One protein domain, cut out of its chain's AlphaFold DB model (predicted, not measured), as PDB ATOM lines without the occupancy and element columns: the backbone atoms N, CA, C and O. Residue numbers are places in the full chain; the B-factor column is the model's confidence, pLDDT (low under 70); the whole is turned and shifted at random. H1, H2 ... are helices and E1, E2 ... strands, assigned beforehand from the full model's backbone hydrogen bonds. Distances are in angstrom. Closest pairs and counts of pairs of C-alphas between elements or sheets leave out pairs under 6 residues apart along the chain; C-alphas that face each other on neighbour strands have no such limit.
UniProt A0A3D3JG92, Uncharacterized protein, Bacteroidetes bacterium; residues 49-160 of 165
ATOM      1  N   SER A  49      33.969  56.984   4.776       59.44
ATOM      2  CA  SER A  49      32.607  57.364   5.167       59.44
ATOM      3  C   SER A  49      31.620  57.246   4.001       59.44
ATOM      4  O   SER A  49      30.584  56.600   4.155       59.44
ATOM      5  N   GLU A  50      31.963  57.767   2.818       63.78
ATOM      6  CA  GLU A  50      31.124  57.631   1.617       63.78
ATOM      7  C   GLU A  50      30.985  56.171   1.198       63.78
ATOM      8  O   GLU A  50      29.899  55.735   0.821       63.78
ATOM      9  N   ARG A  51      32.062  55.387   1.329       63.78
ATOM     10  CA  ARG A  51      32.034  53.948   1.068       63.78
ATOM     11  C   ARG A  51      31.070  53.224   2.001       63.78
ATOM     12  O   ARG A  51      30.259  52.429   1.536       63.78
ATOM     13  N   MET A  52      31.134  53.491   3.303       63.91
ATOM     14  CA  MET A  52      30.256  52.853   4.287       63.91
ATOM     15  C   MET A  52      28.801  53.283   4.124       63.91
ATOM     16  O   MET A  52      27.911  52.436   4.176       63.91
ATOM     17  N   PHE A  53      28.553  54.568   3.864       67.75
ATOM     18  CA  PHE A  53      27.211  55.080   3.602       67.75
ATOM     19  C   PHE A  53      26.626  54.504   2.310       67.75
ATOM     20  O   PHE A  53      25.512  53.986   2.324       67.75
ATOM     21  N   GLY A  54      27.396  54.523   1.218       66.31
ATOM     22  CA  GLY A  54      27.015  53.937  -0.062       66.31
ATOM     23  C   GLY A  54      26.686  52.458   0.092       66.31
ATOM     24  O   GLY A  54      25.569  52.057  -0.203       66.31
ATOM     25  N   ARG A  55      27.596  51.665   0.675       65.56
ATOM     26  CA  ARG A  55      27.370  50.234   0.940       65.56
ATOM     27  C   ARG A  55      26.135  49.989   1.807       65.56
ATOM     28  O   ARG A  55      25.367  49.081   1.508       65.56
ATOM     29  N   HIS A  56      25.923  50.767   2.864       68.62
ATOM     30  CA  HIS A  56      24.751  50.597   3.720       68.62
ATOM     31  C   HIS A  56      23.449  50.921   2.972       68.62
ATOM     32  O   HIS A  56      22.510  50.129   2.989       68.62
ATOM     33  N   MET A  57      23.405  52.036   2.248       71.81
ATOM     34  CA  MET A  57      22.215  52.439   1.503       71.81
ATOM     35  C   MET A  57      21.944  51.515   0.315       71.81
ATOM     36  O   MET A  57      20.871  50.919   0.230       71.81
ATOM     37  N   THR A  58      22.912  51.366  -0.593       71.38
ATOM     38  CA  THR A  58      22.728  50.590  -1.820       71.38
ATOM     39  C   THR A  58      22.677  49.112  -1.515       71.38
ATOM     40  O   THR A  58      21.735  48.443  -1.913       71.38
ATOM     41  N   ASN A  59      23.645  48.574  -0.781       70.12
ATOM     42  CA  ASN A  59      23.762  47.125  -0.696       70.12
ATOM     43  C   ASN A  59      22.834  46.546   0.357       70.12
ATOM     44  O   ASN A  59      22.493  45.387   0.203       70.12
ATOM     45  N   TYR A  60      22.416  47.311   1.374       70.81
ATOM     46  CA  TYR A  60      21.602  46.790   2.470       70.81
ATOM     47  C   TYR A  60      20.165  47.329   2.498       70.81
ATOM     48  O   TYR A  60      19.215  46.547   2.399       70.81
ATOM     49  N   GLU A  61      19.980  48.644   2.612       75.94
ATOM     50  CA  GLU A  61      18.647  49.233   2.798       75.94
ATOM     51  C   GLU A  61      17.741  49.054   1.571       75.94
ATOM     52  O   GLU A  61      16.576  48.679   1.725       75.94
ATOM     53  N   ILE A  62      18.260  49.234   0.350       79.62
ATOM     54  CA  ILE A  62      17.460  49.089  -0.880       79.62
ATOM     55  C   ILE A  62      16.966  47.642  -1.087       79.62
ATOM     56  O   ILE A  62      15.751  47.455  -1.228       79.62
ATOM     57  N   PRO A  63      17.816  46.592  -1.053       78.62
ATOM     58  CA  PRO A  63      17.330  45.218  -1.164       78.62
ATOM     59  C   PRO A  63      16.351  44.850  -0.048       78.62
ATOM     60  O   PRO A  63      15.337  44.194  -0.299       78.62
ATOM     61  N   ARG A  64      16.596  45.325   1.181       79.44
ATOM     62  CA  ARG A  64      15.682  45.113   2.310       79.44
ATOM     63  C   ARG A  64      14.333  45.801   2.098       79.44
ATOM     64  O   ARG A  64      13.297  45.231   2.447       79.44
ATOM     65  N   PHE A  65      14.322  47.004   1.531       84.38
ATOM     66  CA  PHE A  65      13.101  47.711   1.152       84.38
ATOM     67  C   PHE A  65      12.315  46.938   0.088       84.38
ATOM     68  O   PHE A  65      11.117  46.713   0.272       84.38
ATOM     69  N   ILE A  66      12.986  46.485  -0.976       85.00
ATOM     70  CA  ILE A  66      12.361  45.715  -2.059       85.00
ATOM     71  C   ILE A  66      11.723  44.448  -1.489       85.00
ATOM     72  O   ILE A  66      10.536  44.224  -1.717       85.00
ATOM     73  N   LEU A  67      12.450  43.691  -0.659       81.81
ATOM     74  CA  LEU A  67      11.929  42.492   0.005       81.81
ATOM     75  C   LEU A  67      10.650  42.735   0.798       81.81
ATOM     76  O   LEU A  67       9.691  41.979   0.670       81.81
ATOM     77  N   ARG A  68      10.620  43.794   1.616       84.06
ATOM     78  CA  ARG A  68       9.447  44.143   2.434       84.06
ATOM     79  C   ARG A  68       8.208  44.445   1.590       84.06
ATOM     80  O   ARG A  68       7.101  44.461   2.121       84.06
ATOM     81  N   LYS A  69       8.385  44.731   0.300       87.44
ATOM     82  CA  LYS A  69       7.309  45.018  -0.649       87.44
ATOM     83  C   LYS A  69       6.918  43.809  -1.497       87.44
ATOM     84  O   LYS A  69       5.919  43.923  -2.210       87.44
ATOM     85  N   LEU A  70       7.643  42.690  -1.425       85.25
ATOM     86  CA  LEU A  70       7.312  41.460  -2.148       85.25
ATOM     87  C   LEU A  70       6.176  40.695  -1.468       85.25
ATOM     88  O   LEU A  70       6.015  40.724  -0.248       85.25
ATOM     89  N   ARG A  71       5.379  40.005  -2.280       85.75
ATOM     90  CA  ARG A  71       4.315  39.092  -1.860       85.75
ATOM     91  C   ARG A  71       4.749  37.639  -2.092       85.75
ATOM     92  O   ARG A  71       5.623  37.389  -2.923       85.75
ATOM     93  N   PRO A  72       4.135  36.666  -1.398       81.56
ATOM     94  CA  PRO A  72       4.340  35.255  -1.709       81.56
ATOM     95  C   PRO A  72       4.056  34.972  -3.193       81.56
ATOM     96  O   PRO A  72       2.998  35.345  -3.696       81.56
ATOM     97  N   GLY A  73       5.001  34.332  -3.887       79.62
ATOM     98  CA  GLY A  73       4.904  34.044  -5.325       79.62
ATOM     99  C   GLY A  73       5.355  35.178  -6.255       79.62
ATOM    100  O   GLY A  73       5.299  35.008  -7.474       79.62
ATOM    101  N   ASP A  74       5.818  36.316  -5.726       84.25
ATOM    102  CA  ASP A  74       6.434  37.357  -6.551       84.25
ATOM    103  C   ASP A  74       7.788  36.877  -7.105       84.25
ATOM    104  O   ASP A  74       8.666  36.403  -6.379       84.25
ATOM    105  N   THR A  75       7.971  37.052  -8.409       84.44
ATOM    106  CA  THR A  75       9.224  36.866  -9.138       84.44
ATOM    107  C   THR A  75       9.720  38.238  -9.573       84.44
ATOM    108  O   THR A  75       9.104  38.917 -10.399       84.44
ATOM    109  N   VAL A  76      10.825  38.672  -8.969       86.06
ATOM    110  CA  VAL A  76      11.366  40.022  -9.159       86.06
ATOM    111  C   VAL A  76      12.311  40.063 -10.346       86.06
ATOM    112  O   VAL A  76      13.221  39.238 -10.440       86.06
ATOM    113  N   LEU A  77      12.119  41.066 -11.199       87.56
ATOM    114  CA  LEU A  77      13.095  41.517 -12.177       87.56
ATOM    115  C   LEU A  77      13.836  42.732 -11.632       87.56
ATOM    116  O   LEU A  77      13.261  43.816 -11.491       87.56
ATOM    117  N   LEU A  78      15.119  42.536 -11.344       86.94
ATOM    118  CA  LEU A  78      16.028  43.633 -11.061       86.94
ATOM    119  C   LEU A  78      16.359  44.376 -12.361       86.94
ATOM    120  O   LEU A  78      16.576  43.725 -13.392       86.94
ATOM    121  N   PRO A  79      16.397  45.718 -12.323       86.56
ATOM    122  CA  PRO A  79      16.796  46.518 -13.465       86.56
ATOM    123  C   PRO A  79      18.285  46.299 -13.767       86.56
ATOM    124  O   PRO A  79      19.012  45.754 -12.935       86.56
ATOM    125  N   PRO A  80      18.764  46.713 -14.944       83.88
ATOM    126  CA  PRO A  80      20.194  46.728 -15.226       83.88
ATOM    127  C   PRO A  80      20.925  47.791 -14.374       83.88
ATOM    128  O   PRO A  80      20.307  48.753 -13.909       83.88
ATOM    129  N   ILE A  81      22.239  47.627 -14.150       82.75
ATOM    130  CA  ILE A  81      23.055  48.579 -13.359       82.75
ATOM    131  C   ILE A  81      22.986  49.973 -13.980       82.75
ATOM    132  O   ILE A  81      22.815  50.955 -13.265       82.75
ATOM    133  N   GLU A  82      23.026  50.031 -15.308       85.69
ATOM    134  CA  GLU A  82      22.975  51.246 -16.111       85.69
ATOM    135  C   GLU A  82      21.714  52.065 -15.819       85.69
ATOM    136  O   GLU A  82      21.787  53.277 -15.658       85.69
ATOM    137  N   TYR A  83      20.563  51.400 -15.676       87.25
ATOM    138  CA  TYR A  83      19.317  52.068 -15.299       87.25
ATOM    139  C   TYR A  83      19.394  52.619 -13.875       87.25
ATOM    140  O   TYR A  83      18.981  53.746 -13.625       87.25
ATOM    141  N   GLY A  84      19.958  51.853 -12.939       84.50
ATOM    142  CA  GLY A  84      20.184  52.326 -11.577       84.50
ATOM    143  C   GLY A  84      21.041  53.592 -11.535       84.50
ATOM    144  O   GLY A  84      20.655  54.571 -10.899       84.50
ATOM    145  N   ASP A  85      22.151  53.599 -12.272       83.06
ATOM    146  CA  ASP A  85      23.107  54.710 -12.329       83.06
ATOM    147  C   ASP A  85      22.494  56.014 -12.883       83.06
ATOM    148  O   ASP A  85      22.942  57.095 -12.505       83.06
ATOM    149  N   LEU A  86      21.431  55.948 -13.698       82.88
ATOM    150  CA  LEU A  86      20.698  57.141 -14.158       82.88
ATOM    151  C   LEU A  86      19.964  57.869 -13.023       82.88
ATOM    152  O   LEU A  86      19.812  59.091 -13.059       82.88
ATOM    153  N   TYR A  87      19.492  57.131 -12.018       80.25
ATOM    154  CA  TYR A  87      18.650  57.668 -10.943       80.25
ATOM    155  C   TYR A  87      19.381  57.767  -9.601       80.25
ATOM    156  O   TYR A  87      18.956  58.512  -8.715       80.25
ATOM    157  N   THR A  88      20.491  57.048  -9.431       74.31
ATOM    158  CA  THR A  88      21.284  57.054  -8.202       74.31
ATOM    159  C   THR A  88      22.602  57.794  -8.393       74.31
ATOM    160  O   THR A  88      23.371  57.498  -9.296       74.31
ATOM    161  N   ARG A  89      22.936  58.699  -7.465       66.88
ATOM    162  CA  ARG A  89      24.223  59.431  -7.466       66.88
ATOM    163  C   ARG A  89      25.451  58.558  -7.164       66.88
ATOM    164  O   ARG A  89      26.577  59.036  -7.216       66.88
ATOM    165  N   THR A  90      25.230  57.306  -6.786       64.88
ATOM    166  CA  THR A  90      26.246  56.299  -6.467       64.88
ATOM    167  C   THR A  90      26.074  55.124  -7.412       64.88
ATOM    168  O   THR A  90      24.945  54.866  -7.814       64.88
ATOM    169  N   ARG A  91      27.133  54.356  -7.697       68.62
ATOM    170  CA  ARG A  91      26.978  53.133  -8.499       68.62
ATOM    171  C   ARG A  91      25.928  52.195  -7.902       68.62
ATOM    172  O   ARG A  91      25.978  51.855  -6.717       68.62
ATOM    173  N   SER A  92      24.992  51.767  -8.735       71.94
ATOM    174  CA  SER A  92      23.824  50.974  -8.370       71.94
ATOM    175  C   SER A  92      24.157  49.491  -8.234       71.94
ATOM    176  O   SER A  92      23.674  48.650  -8.978       71.94
ATOM    177  N   PHE A  93      24.974  49.136  -7.242       72.69
ATOM    178  CA  PHE A  93      25.377  47.742  -7.025       72.69
ATOM    179  C   PHE A  93      24.209  46.820  -6.658       72.69
ATOM    180  O   PHE A  93      24.238  45.642  -6.982       72.69
ATOM    181  N   TRP A  94      23.160  47.350  -6.031       76.50
ATOM    182  CA  TRP A  94      21.960  46.621  -5.602       76.50
ATOM    183  C   TRP A  94      21.181  45.939  -6.731       76.50
ATOM    184  O   TRP A  94      20.350  45.073  -6.463       76.50
ATOM    185  N   THR A  95      21.437  46.321  -7.981       77.50
ATOM    186  CA  THR A  95      20.871  45.677  -9.169       77.50
ATOM    187  C   THR A  95      21.619  44.391  -9.550       77.50
ATOM    188  O   THR A  95      21.139  43.618 -10.379       77.50
ATOM    189  N   ASP A  96      22.763  44.108  -8.912       75.75
ATOM    190  CA  ASP A  96      23.478  42.841  -9.040       75.75
ATOM    191  C   ASP A  96      22.698  41.722  -8.322       75.75
ATOM    192  O   ASP A  96      22.495  41.776  -7.099       75.75
ATOM    193  N   PRO A  97      22.299  40.655  -9.043       72.56
ATOM    194  CA  PRO A  97      21.556  39.541  -8.462       72.56
ATOM    195  C   PRO A  97      22.303  38.871  -7.314       72.56
ATOM    196  O   PRO A  97      21.667  38.330  -6.419       72.56
ATOM    197  N   ARG A  98      23.642  38.904  -7.305       73.00
ATOM    198  CA  ARG A  98      24.458  38.264  -6.269       73.00
ATOM    199  C   ARG A  98      24.200  38.902  -4.915       73.00
ATOM    200  O   ARG A  98      24.027  38.180  -3.940       73.00
ATOM    201  N   ILE A  99      24.127  40.233  -4.853       68.56
ATOM    202  CA  ILE A  99      23.845  40.960  -3.606       68.56
ATOM    203  C   ILE A  99      22.484  40.544  -3.071       68.56
ATOM    204  O   ILE A  99      22.361  40.200  -1.895       68.56
ATOM    205  N   PHE A 100      21.485  40.501  -3.951       68.94
ATOM    206  CA  PHE A 100      20.157  40.029  -3.599       68.94
ATOM    207  C   PHE A 100      20.169  38.581  -3.114       68.94
ATOM    208  O   PHE A 100      19.646  38.316  -2.034       68.94
ATOM    209  N   THR A 101      20.804  37.651  -3.826       68.88
ATOM    210  CA  THR A 101      20.898  36.249  -3.399       68.88
ATOM    211  C   THR A 101      21.542  36.113  -2.028       68.88
ATOM    212  O   THR A 101      21.027  35.392  -1.177       68.88
ATOM    213  N   TYR A 102      22.628  36.839  -1.769       65.75
ATOM    214  CA  TYR A 102      23.315  36.771  -0.482       65.75
ATOM    215  C   TYR A 102      22.516  37.389   0.661       65.75
ATOM    216  O   TYR A 102      22.541  36.873   1.775       65.75
ATOM    217  N   MET A 103      21.811  38.488   0.407       62.81
ATOM    218  CA  MET A 103      21.084  39.201   1.451       62.81
ATOM    219  C   MET A 103      19.693  38.667   1.733       62.81
ATOM    220  O   MET A 103      19.187  38.796   2.845       62.81
ATOM    221  N   THR A 104      19.050  38.159   0.696       62.62
ATOM    222  CA  THR A 104      17.613  37.914   0.700       62.62
ATOM    223  C   THR A 104      17.271  36.447   0.543       62.62
ATOM    224  O   THR A 104      16.098  36.114   0.647       62.62
ATOM    225  N   THR A 105      18.279  35.614   0.248       63.53
ATOM    226  CA  THR A 105      18.176  34.191  -0.121       63.53
ATOM    227  C   THR A 105      17.282  33.897  -1.332       63.53
ATOM    228  O   THR A 105      17.184  32.749  -1.762       63.53
ATOM    229  N   LEU A 106      16.696  34.927  -1.952       66.50
ATOM    230  CA  LEU A 106      15.980  34.849  -3.219       66.50
ATOM    231  C   LEU A 106      16.963  34.957  -4.379       66.50
ATOM    232  O   LEU A 106      17.906  35.735  -4.327       66.50
ATOM    233  N   SER A 107      16.711  34.221  -5.457       69.62
ATOM    234  CA  SER A 107      17.455  34.366  -6.714       69.62
ATOM    235  C   SER A 107      16.630  35.208  -7.687       69.62
ATOM    236  O   SER A 107      15.847  34.636  -8.451       69.62
ATOM    237  N   PRO A 108      16.715  36.553  -7.637       73.19
ATOM    238  CA  PRO A 108      15.944  37.387  -8.542       73.19
ATOM    239  C   PRO A 108      16.419  37.201  -9.980       73.19
ATOM    240  O   PRO A 108      17.577  36.869 -10.252       73.19
ATOM    241  N   ILE A 109      15.511  37.462 -10.911       72.75
ATOM    242  CA  ILE A 109      15.840  37.519 -12.327       72.75
ATOM    243  C   ILE A 109      16.408  38.911 -12.577       72.75
ATOM    244  O   ILE A 109      15.930  39.903 -12.034       72.75
ATOM    245  N   VAL A 110      17.447  38.997 -13.388       69.50
ATOM    246  CA  VAL A 110      17.991  40.287 -13.811       69.50
ATOM    247  C   VAL A 110      17.495  40.559 -15.211       69.50
ATOM    248  O   VAL A 110      17.389  39.628 -16.012       69.50
ATOM    249  N   ALA A 111      17.257  41.824 -15.527       65.44
ATOM    250  CA  ALA A 111      16.982  42.293 -16.877       65.44
ATOM    251  C   ALA A 111      18.209  42.184 -17.813       65.44
ATOM    252  O   ALA A 111      18.533  43.129 -18.518       65.44
ATOM    253  N   TYR A 112      18.916  41.045 -17.822       60.62
ATOM    254  CA  TYR A 112      19.728  40.636 -18.972       60.62
ATOM    255  C   TYR A 112      18.808  40.146 -20.100       60.62
ATOM    256  O   TYR A 112      17.619  39.918 -19.872       60.62
ATOM    257  N   ASP A 113      19.364  39.947 -21.299       55.28
ATOM    258  CA  ASP A 113      18.653  39.560 -22.534       55.28
ATOM    259  C   ASP A 113      18.033  38.138 -22.472       55.28
ATOM    260  O   ASP A 113      17.767  37.498 -23.489       55.28
ATOM    261  N   ASP A 114      17.790  37.604 -21.271       56.59
ATOM    262  CA  ASP A 114      17.144  36.321 -21.023       56.59
ATOM    263  C   ASP A 114      15.622  36.453 -21.185       56.59
ATOM    264  O   ASP A 114      14.841  36.612 -20.239       56.59
ATOM    265  N   THR A 115      15.201  36.400 -22.443       54.88
ATOM    266  CA  THR A 115      13.801  36.493 -22.873       54.88
ATOM    267  C   THR A 115      12.907  35.391 -22.297       54.88
ATOM    268  O   THR A 115      11.710  35.618 -22.107       54.88
ATOM    269  N   ALA A 116      13.458  34.215 -21.972       56.03
ATOM    270  CA  ALA A 116      12.690  33.091 -21.445       56.03
ATOM    271  C   ALA A 116      12.343  33.291 -19.964       56.03
ATOM    272  O   ALA A 116      11.178  33.165 -19.576       56.03
ATOM    273  N   ARG A 117      13.321  33.672 -19.132       61.94
ATOM    274  CA  ARG A 117      13.082  33.919 -17.700       61.94
ATOM    275  C   ARG A 117      12.298  35.203 -17.466       61.94
ATOM    276  O   ARG A 117      11.407  35.215 -16.619       61.94
ATOM    277  N   ARG A 118      12.522  36.244 -18.272       69.38
ATOM    278  CA  ARG A 118      11.807  37.530 -18.171       69.38
ATOM    279  C   ARG A 118      10.285  37.395 -18.311       69.38
ATOM    280  O   ARG A 118       9.549  38.159 -17.696       69.38
ATOM    281  N   ARG A 119       9.781  36.390 -19.042       71.25
ATOM    282  CA  ARG A 119       8.330  36.122 -19.155       71.25
ATOM    283  C   ARG A 119       7.685  35.675 -17.842       71.25
ATOM    284  O   ARG A 119       6.523  36.010 -17.616       71.25
ATOM    285  N   SER A 120       8.437  34.966 -16.996       74.88
ATOM    286  CA  SER A 120       7.981  34.469 -15.687       74.88
ATOM    287  C   SER A 120       7.967  35.528 -14.582       74.88
ATOM    288  O   SER A 120       7.496  35.252 -13.482       74.88
ATOM    289  N   VAL A 121       8.463  36.736 -14.863       85.44
ATOM    290  CA  VAL A 121       8.501  37.855 -13.917       85.44
ATOM    291  C   VAL A 121       7.123  38.497 -13.795       85.44
ATOM    292  O   VAL A 121       6.523  38.918 -14.790       85.44
ATOM    293  N   ASN A 122       6.671  38.690 -12.559       86.81
ATOM    294  CA  ASN A 122       5.465  39.459 -12.253       86.81
ATOM    295  C   ASN A 122       5.735  40.781 -11.515       86.81
ATOM    296  O   ASN A 122       4.822  41.605 -11.439       86.81
ATOM    297  N   THR A 123       6.957  41.006 -11.020       89.19
ATOM    298  CA  THR A 123       7.314  42.142 -10.162       89.19
ATOM    299  C   THR A 123       8.570  42.854 -10.666       89.19
ATOM    300  O   THR A 123       9.559  42.211 -10.998       89.19
ATOM    301  N   TYR A 124       8.556  44.185 -10.703       90.56
ATOM    302  CA  TYR A 124       9.586  45.024 -11.326       90.56
ATOM    303  C   TYR A 124       9.954  46.186 -10.396       90.56
ATOM    304  O   TYR A 124       9.114  46.645  -9.619       90.56
ATOM    305  N   VAL A 125      11.193  46.675 -10.469       89.62
ATOM    306  CA  VAL A 125      11.664  47.805  -9.647       89.62
ATOM    307  C   VAL A 125      11.759  49.081 -10.481       89.62
ATOM    308  O   VAL A 125      12.712  49.264 -11.227       89.62
ATOM    309  N   LYS A 126      10.810  49.996 -10.309       90.12
ATOM    310  CA  LYS A 126      10.829  51.303 -10.969       90.12
ATOM    311  C   LYS A 126      11.570  52.322 -10.104       90.12
ATOM    312  O   LYS A 126      11.298  52.435  -8.903       90.12
ATOM    313  N   LEU A 127      12.467  53.078 -10.728       88.50
ATOM    314  CA  LEU A 127      13.188  54.178 -10.098       88.50
ATOM    315  C   LEU A 127      12.636  55.519 -10.569       88.50
ATOM    316  O   LEU A 127      12.255  55.690 -11.722       88.50
ATOM    317  N   GLU A 128      12.603  56.471  -9.650       85.06
ATOM    318  CA  GLU A 128      12.311  57.875  -9.911       85.06
ATOM    319  C   GLU A 128      13.365  58.718  -9.174       85.06
ATOM    320  O   GLU A 128      13.973  58.222  -8.220       85.06
ATOM    321  N   PRO A 129      13.577  60.002  -9.526       78.69
ATOM    322  CA  PRO A 129      14.683  60.815  -8.997       78.69
ATOM    323  C   PRO A 129      14.830  60.868  -7.466       78.69
ATOM    324  O   PRO A 129      15.873  61.276  -6.958       78.69
ATOM    325  N   ARG A 130      13.782  60.512  -6.709       77.06
ATOM    326  CA  ARG A 130      13.790  60.441  -5.239       77.06
ATOM    327  C   ARG A 130      13.009  59.248  -4.678       77.06
ATOM    328  O   ARG A 130      12.674  59.256  -3.495       77.06
ATOM    329  N   SER A 131      12.657  58.263  -5.500       84.12
ATOM    330  CA  SER A 131      11.770  57.176  -5.083       84.12
ATOM    331  C   SER A 131      12.183  55.841  -5.706       84.12
ATOM    332  O   SER A 131      12.675  55.777  -6.830       84.12
ATOM    333  N   ILE A 132      12.001  54.767  -4.939       86.94
ATOM    334  CA  ILE A 132      12.112  53.390  -5.419       86.94
ATOM    335  C   ILE A 132      10.746  52.758  -5.209       86.94
ATOM    336  O   ILE A 132      10.210  52.775  -4.096       86.94
ATOM    337  N   SER A 133      10.178  52.192  -6.265       89.00
ATOM    338  CA  SER A 133       8.866  51.559  -6.223       89.00
ATOM    339  C   SER A 133       8.916  50.149  -6.799       89.00
ATOM    340  O   SER A 133       9.684  49.842  -7.706       89.00
ATOM    341  N   VAL A 134       8.102  49.265  -6.223       89.12
ATOM    342  CA  VAL A 134       7.951  47.883  -6.685       89.12
ATOM    343  C   VAL A 134       6.601  47.776  -7.382       89.12
ATOM    344  O   VAL A 134       5.555  47.855  -6.730       89.12
ATOM    345  N   VAL A 135       6.627  47.627  -8.702       90.69
ATOM    346  CA  VAL A 135       5.440  47.575  -9.564       90.69
ATOM    347  C   VAL A 135       5.158  46.140  -9.996       90.69
ATOM    348  O   VAL A 135       6.057  45.301 -10.036       90.69
ATOM    349  N   ARG A 136       3.893  45.828 -10.290       89.38
ATOM    350  CA  ARG A 136       3.454  44.477 -10.666       89.38
ATOM    351  C   ARG A 136       2.742  44.481 -12.004       89.38
ATOM    352  O   ARG A 136       2.043  45.441 -12.331       89.38
ATOM    353  N   ARG A 137       2.873  43.379 -12.742       83.56
ATOM    354  CA  ARG A 137       2.112  43.153 -13.977       83.56
ATOM    355  C   ARG A 137       0.607  43.165 -13.669       83.56
ATOM    356  O   ARG A 137       0.176  42.540 -12.705       83.56
ATOM    357  N   GLY A 138      -0.169  43.895 -14.475       77.56
ATOM    358  CA  GLY A 138      -1.604  44.126 -14.249       77.56
ATOM    359  C   GLY A 138      -1.931  45.288 -13.297       77.56
ATOM    360  O   GLY A 138      -3.093  45.475 -12.951       77.56
ATOM    361  N   GLY A 139      -0.924  46.050 -12.849       75.56
ATOM    362  CA  GLY A 139      -1.113  47.308 -12.122       75.56
ATOM    363  C   GLY A 139      -1.334  48.516 -13.043       75.56
ATOM    364  O   GLY A 139      -1.490  48.375 -14.250       75.56
ATOM    365  N   SER A 140      -1.307  49.720 -12.468       75.19
ATOM    366  CA  SER A 140      -1.464  50.990 -13.200       75.19
ATOM    367  C   SER A 140      -0.217  51.441 -13.971       75.19
ATOM    368  O   SER A 140      -0.282  52.407 -14.724       75.19
ATOM    369  N   THR A 141       0.931  50.799 -13.749       79.62
ATOM    370  CA  THR A 141       2.185  51.118 -14.443       79.62
ATOM    371  C   THR A 141       2.262  50.350 -15.753       79.62
ATOM    372  O   THR A 141       2.105  49.128 -15.751       79.62
ATOM    373  N   ASP A 142       2.558  51.060 -16.840       84.44
ATOM    374  CA  ASP A 142       2.876  50.446 -18.124       84.44
ATOM    375  C   ASP A 142       4.217  49.704 -18.021       84.44
ATOM    376  O   ASP A 142       5.290  50.303 -17.908       84.44
ATOM    377  N   ILE A 143       4.134  48.373 -17.984       86.56
ATOM    378  CA  ILE A 143       5.307  47.507 -17.874       86.56
ATOM    379  C   ILE A 143       6.122  47.546 -19.165       86.56
ATOM    380  O   ILE A 143       7.344  47.484 -19.083       86.56
ATOM    381  N   ASP A 144       5.494  47.684 -20.330       84.06
ATOM    382  CA  ASP A 144       6.214  47.680 -21.605       84.06
ATOM    383  C   ASP A 144       7.060  48.951 -21.739       84.06
ATOM    384  O   ASP A 144       8.235  48.868 -22.103       84.06
ATOM    385  N   SER A 145       6.524  50.098 -21.307       86.00
ATOM    386  CA  SER A 145       7.289  51.347 -21.189       86.00
ATOM    387  C   SER A 145       8.472  51.214 -20.225       86.00
ATOM    388  O   SER A 145       9.587  51.607 -20.557       86.00
ATOM    389  N   LEU A 146       8.269  50.618 -19.043       88.25
ATOM    390  CA  LEU A 146       9.353  50.417 -18.074       88.25
ATOM    391  C   LEU A 146      10.451  49.492 -18.622       88.25
ATOM    392  O   LEU A 146      11.638  49.702 -18.380       88.25
ATOM    393  N   LEU A 147      10.065  48.447 -19.354       87.06
ATOM    394  CA  LEU A 147      11.021  47.532 -19.969       87.06
ATOM    395  C   LEU A 147      11.788  48.190 -21.118       87.06
ATOM    396  O   LEU A 147      12.961  47.860 -21.278       87.06
ATOM    397  N   ALA A 148      11.168  49.108 -21.862       87.44
ATOM    398  CA  ALA A 148      11.856  49.924 -22.858       87.44
ATOM    399  C   ALA A 148      12.909  50.831 -22.204       87.44
ATOM    400  O   ALA A 148      14.059  50.818 -22.630       87.44
ATOM    401  N   GLU A 149      12.579  51.502 -21.093       88.56
ATOM    402  CA  GLU A 149      13.547  52.324 -20.346       88.56
ATOM    403  C   GLU A 149      14.767  51.521 -19.864       88.56
ATOM    404  O   GLU A 149      15.895  52.021 -19.873       88.56
ATOM    405  N   TYR A 150      14.569  50.265 -19.448       89.00
ATOM    406  CA  TYR A 150      15.686  49.393 -19.071       89.00
ATOM    407  C   TYR A 150      16.615  49.105 -20.253       89.00
ATOM    408  O   TYR A 150      17.832  49.072 -20.072       89.00
ATOM    409  N   GLU A 151      16.057  48.869 -21.441       86.38
ATOM    410  CA  GLU A 151      16.852  48.631 -22.647       86.38
ATOM    411  C   GLU A 151      17.573  49.901 -23.104       86.38
ATOM    412  O   GLU A 151      18.764  49.852 -23.415       86.38
ATOM    413  N   ASP A 152      16.895  51.046 -23.071       87.94
ATOM    414  CA  ASP A 152      17.467  52.337 -23.455       87.94
ATOM    415  C   ASP A 152      18.671  52.694 -22.579       87.94
ATOM    416  O   ASP A 152      19.737  53.038 -23.095       87.94
ATOM    417  N   ALA A 153      18.560  52.514 -21.256       86.25
ATOM    418  CA  ALA A 153      19.667  52.740 -20.326       86.25
ATOM    419  C   ALA A 153      20.914  51.910 -20.685       86.25
ATOM    420  O   ALA A 153      22.047  52.383 -20.579       86.25
ATOM    421  N   ARG A 154      20.723  50.682 -21.173       80.56
ATOM    422  CA  ARG A 154      21.824  49.807 -21.602       80.56
ATOM    423  C   ARG A 154      22.431  50.224 -22.925       80.56
ATOM    424  O   ARG A 154      23.643  50.119 -23.102       80.56
ATOM    425  N   GLN A 155      21.605  50.657 -23.871       83.06
ATOM    426  CA  GLN A 155      22.090  51.145 -25.159       83.06
ATOM    427  C   GLN A 155      22.917  52.420 -24.988       83.06
ATOM    428  O   GLN A 155      23.967  52.548 -25.618       83.06
ATOM    429  N   LEU A 156      22.500  53.311 -24.083       81.56
ATOM    430  CA  LEU A 156      23.260  54.506 -23.713       81.56
ATOM    431  C   LEU A 156      24.643  54.157 -23.155       81.56
ATOM    432  O   LEU A 156      25.620  54.785 -23.542       81.56
ATOM    433  N   ALA A 157      24.752  53.122 -22.319       74.50
ATOM    434  CA  ALA A 157      26.043  52.672 -21.793       74.50
ATOM    435  C   ALA A 157      26.928  51.951 -22.830       74.50
ATOM    436  O   ALA A 157      28.148  51.914 -22.679       74.50
ATOM    437  N   LYS A 158      26.330  51.346 -23.868       66.62
ATOM    438  CA  LYS A 158      27.052  50.654 -24.953       66.62
ATOM    439  C   LYS A 158      27.576  51.595 -26.032       66.62
ATOM    440  O   LYS A 158      28.507  51.204 -26.734       66.62
ATOM    441  N   LYS A 159      26.997  52.790 -26.200       57.28
ATOM    442  CA  LYS A 159      27.590  53.816 -27.062       57.28
ATOM    443  C   LYS A 159      28.919  54.238 -26.425       57.28
ATOM    444  O   LYS A 159      28.897  54.793 -25.328       57.28
ATOM    445  N   PRO A 160      30.075  53.989 -27.067       49.09
ATOM    446  CA  PRO A 160      31.286  54.690 -26.674       49.09
ATOM    447  C   PRO A 160      30.997  56.192 -26.786       49.09
ATOM    448  O   PRO A 160      30.206  56.588 -27.645       49.09
TER     449      PRO A 160
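Overview. This is residues 49 to 160 of the 165 residues of an uncharacterized protein of Bacteroidetes bacterium (UniProt A0A3D3JG92). A small sheet, the hairpin of E2 and E3 with short E1 beside E2, lies between two long helices: H1 grazes it with residues 62 to 68, H5 with residues 143 to 150. H2 packs on H5 and E2, H3 packs on H1, and H4 lies near E1. The printed part has 112 residues with five named helices and three named strands, in the order H1 E1 H2 H3 H4 E2 E3 H5; class and sheet, order E1 E2 E3, are mixed. It is compact: radius of gyration of the C-alphas 13.5 A, spans 41 by 39 by 24 A.

Arrangement. H1, residues 49 to 68, touches H3, residues 97 to 104, with residues 59 to 67 alone, about perpendicular at 73 degrees; their closest C-alphas, of Pro 63 and Phe 100, are 6.4 A apart. E1, residues 76 to 78, is parallel to E2, residues 123 to 128, with N 77 and O 123 2.8 A apart. H2, residues 81 to 87, touches H5, residues 143 to 158; their closest C-alphas, of Tyr 83 and Ala 153, are 5.1 A apart. H4, residues 115 to 119, touches no helix. E1, the three helices H2 H3 H4, and E2 form a strand-helix-strand unit, parallel neighbour strands with helices between. E2 and E3, residues 131 to 136, form an antiparallel hairpin, with N 124 and O 135 2.8 A apart. Every O i to N i+4 pair is within hydrogen-bond range in H3 and H5, 14 of 16 in H1, 2 of 3 in H2 and 0 of 1 in H4, with 0 of 2 O i to N i+3 pairs.

Along the chain. H1 begins at C-alpha 49 (32.607, 57.364, 5.167) and spans 26.8 A. E2 spans 16.5 A and E3 16.2 A. H5 spans 23.1 A to C-alpha 158 (27.052, 50.654, -24.953).

Size, cuts and confidence. The C-alphas of Pro 72 and Pro 160, farthest apart, are 41.6 A apart. The printed part has no cut and no long link. The pLDDT is under 70 in 32 residues, among them 49 to 56 and 99 to 107.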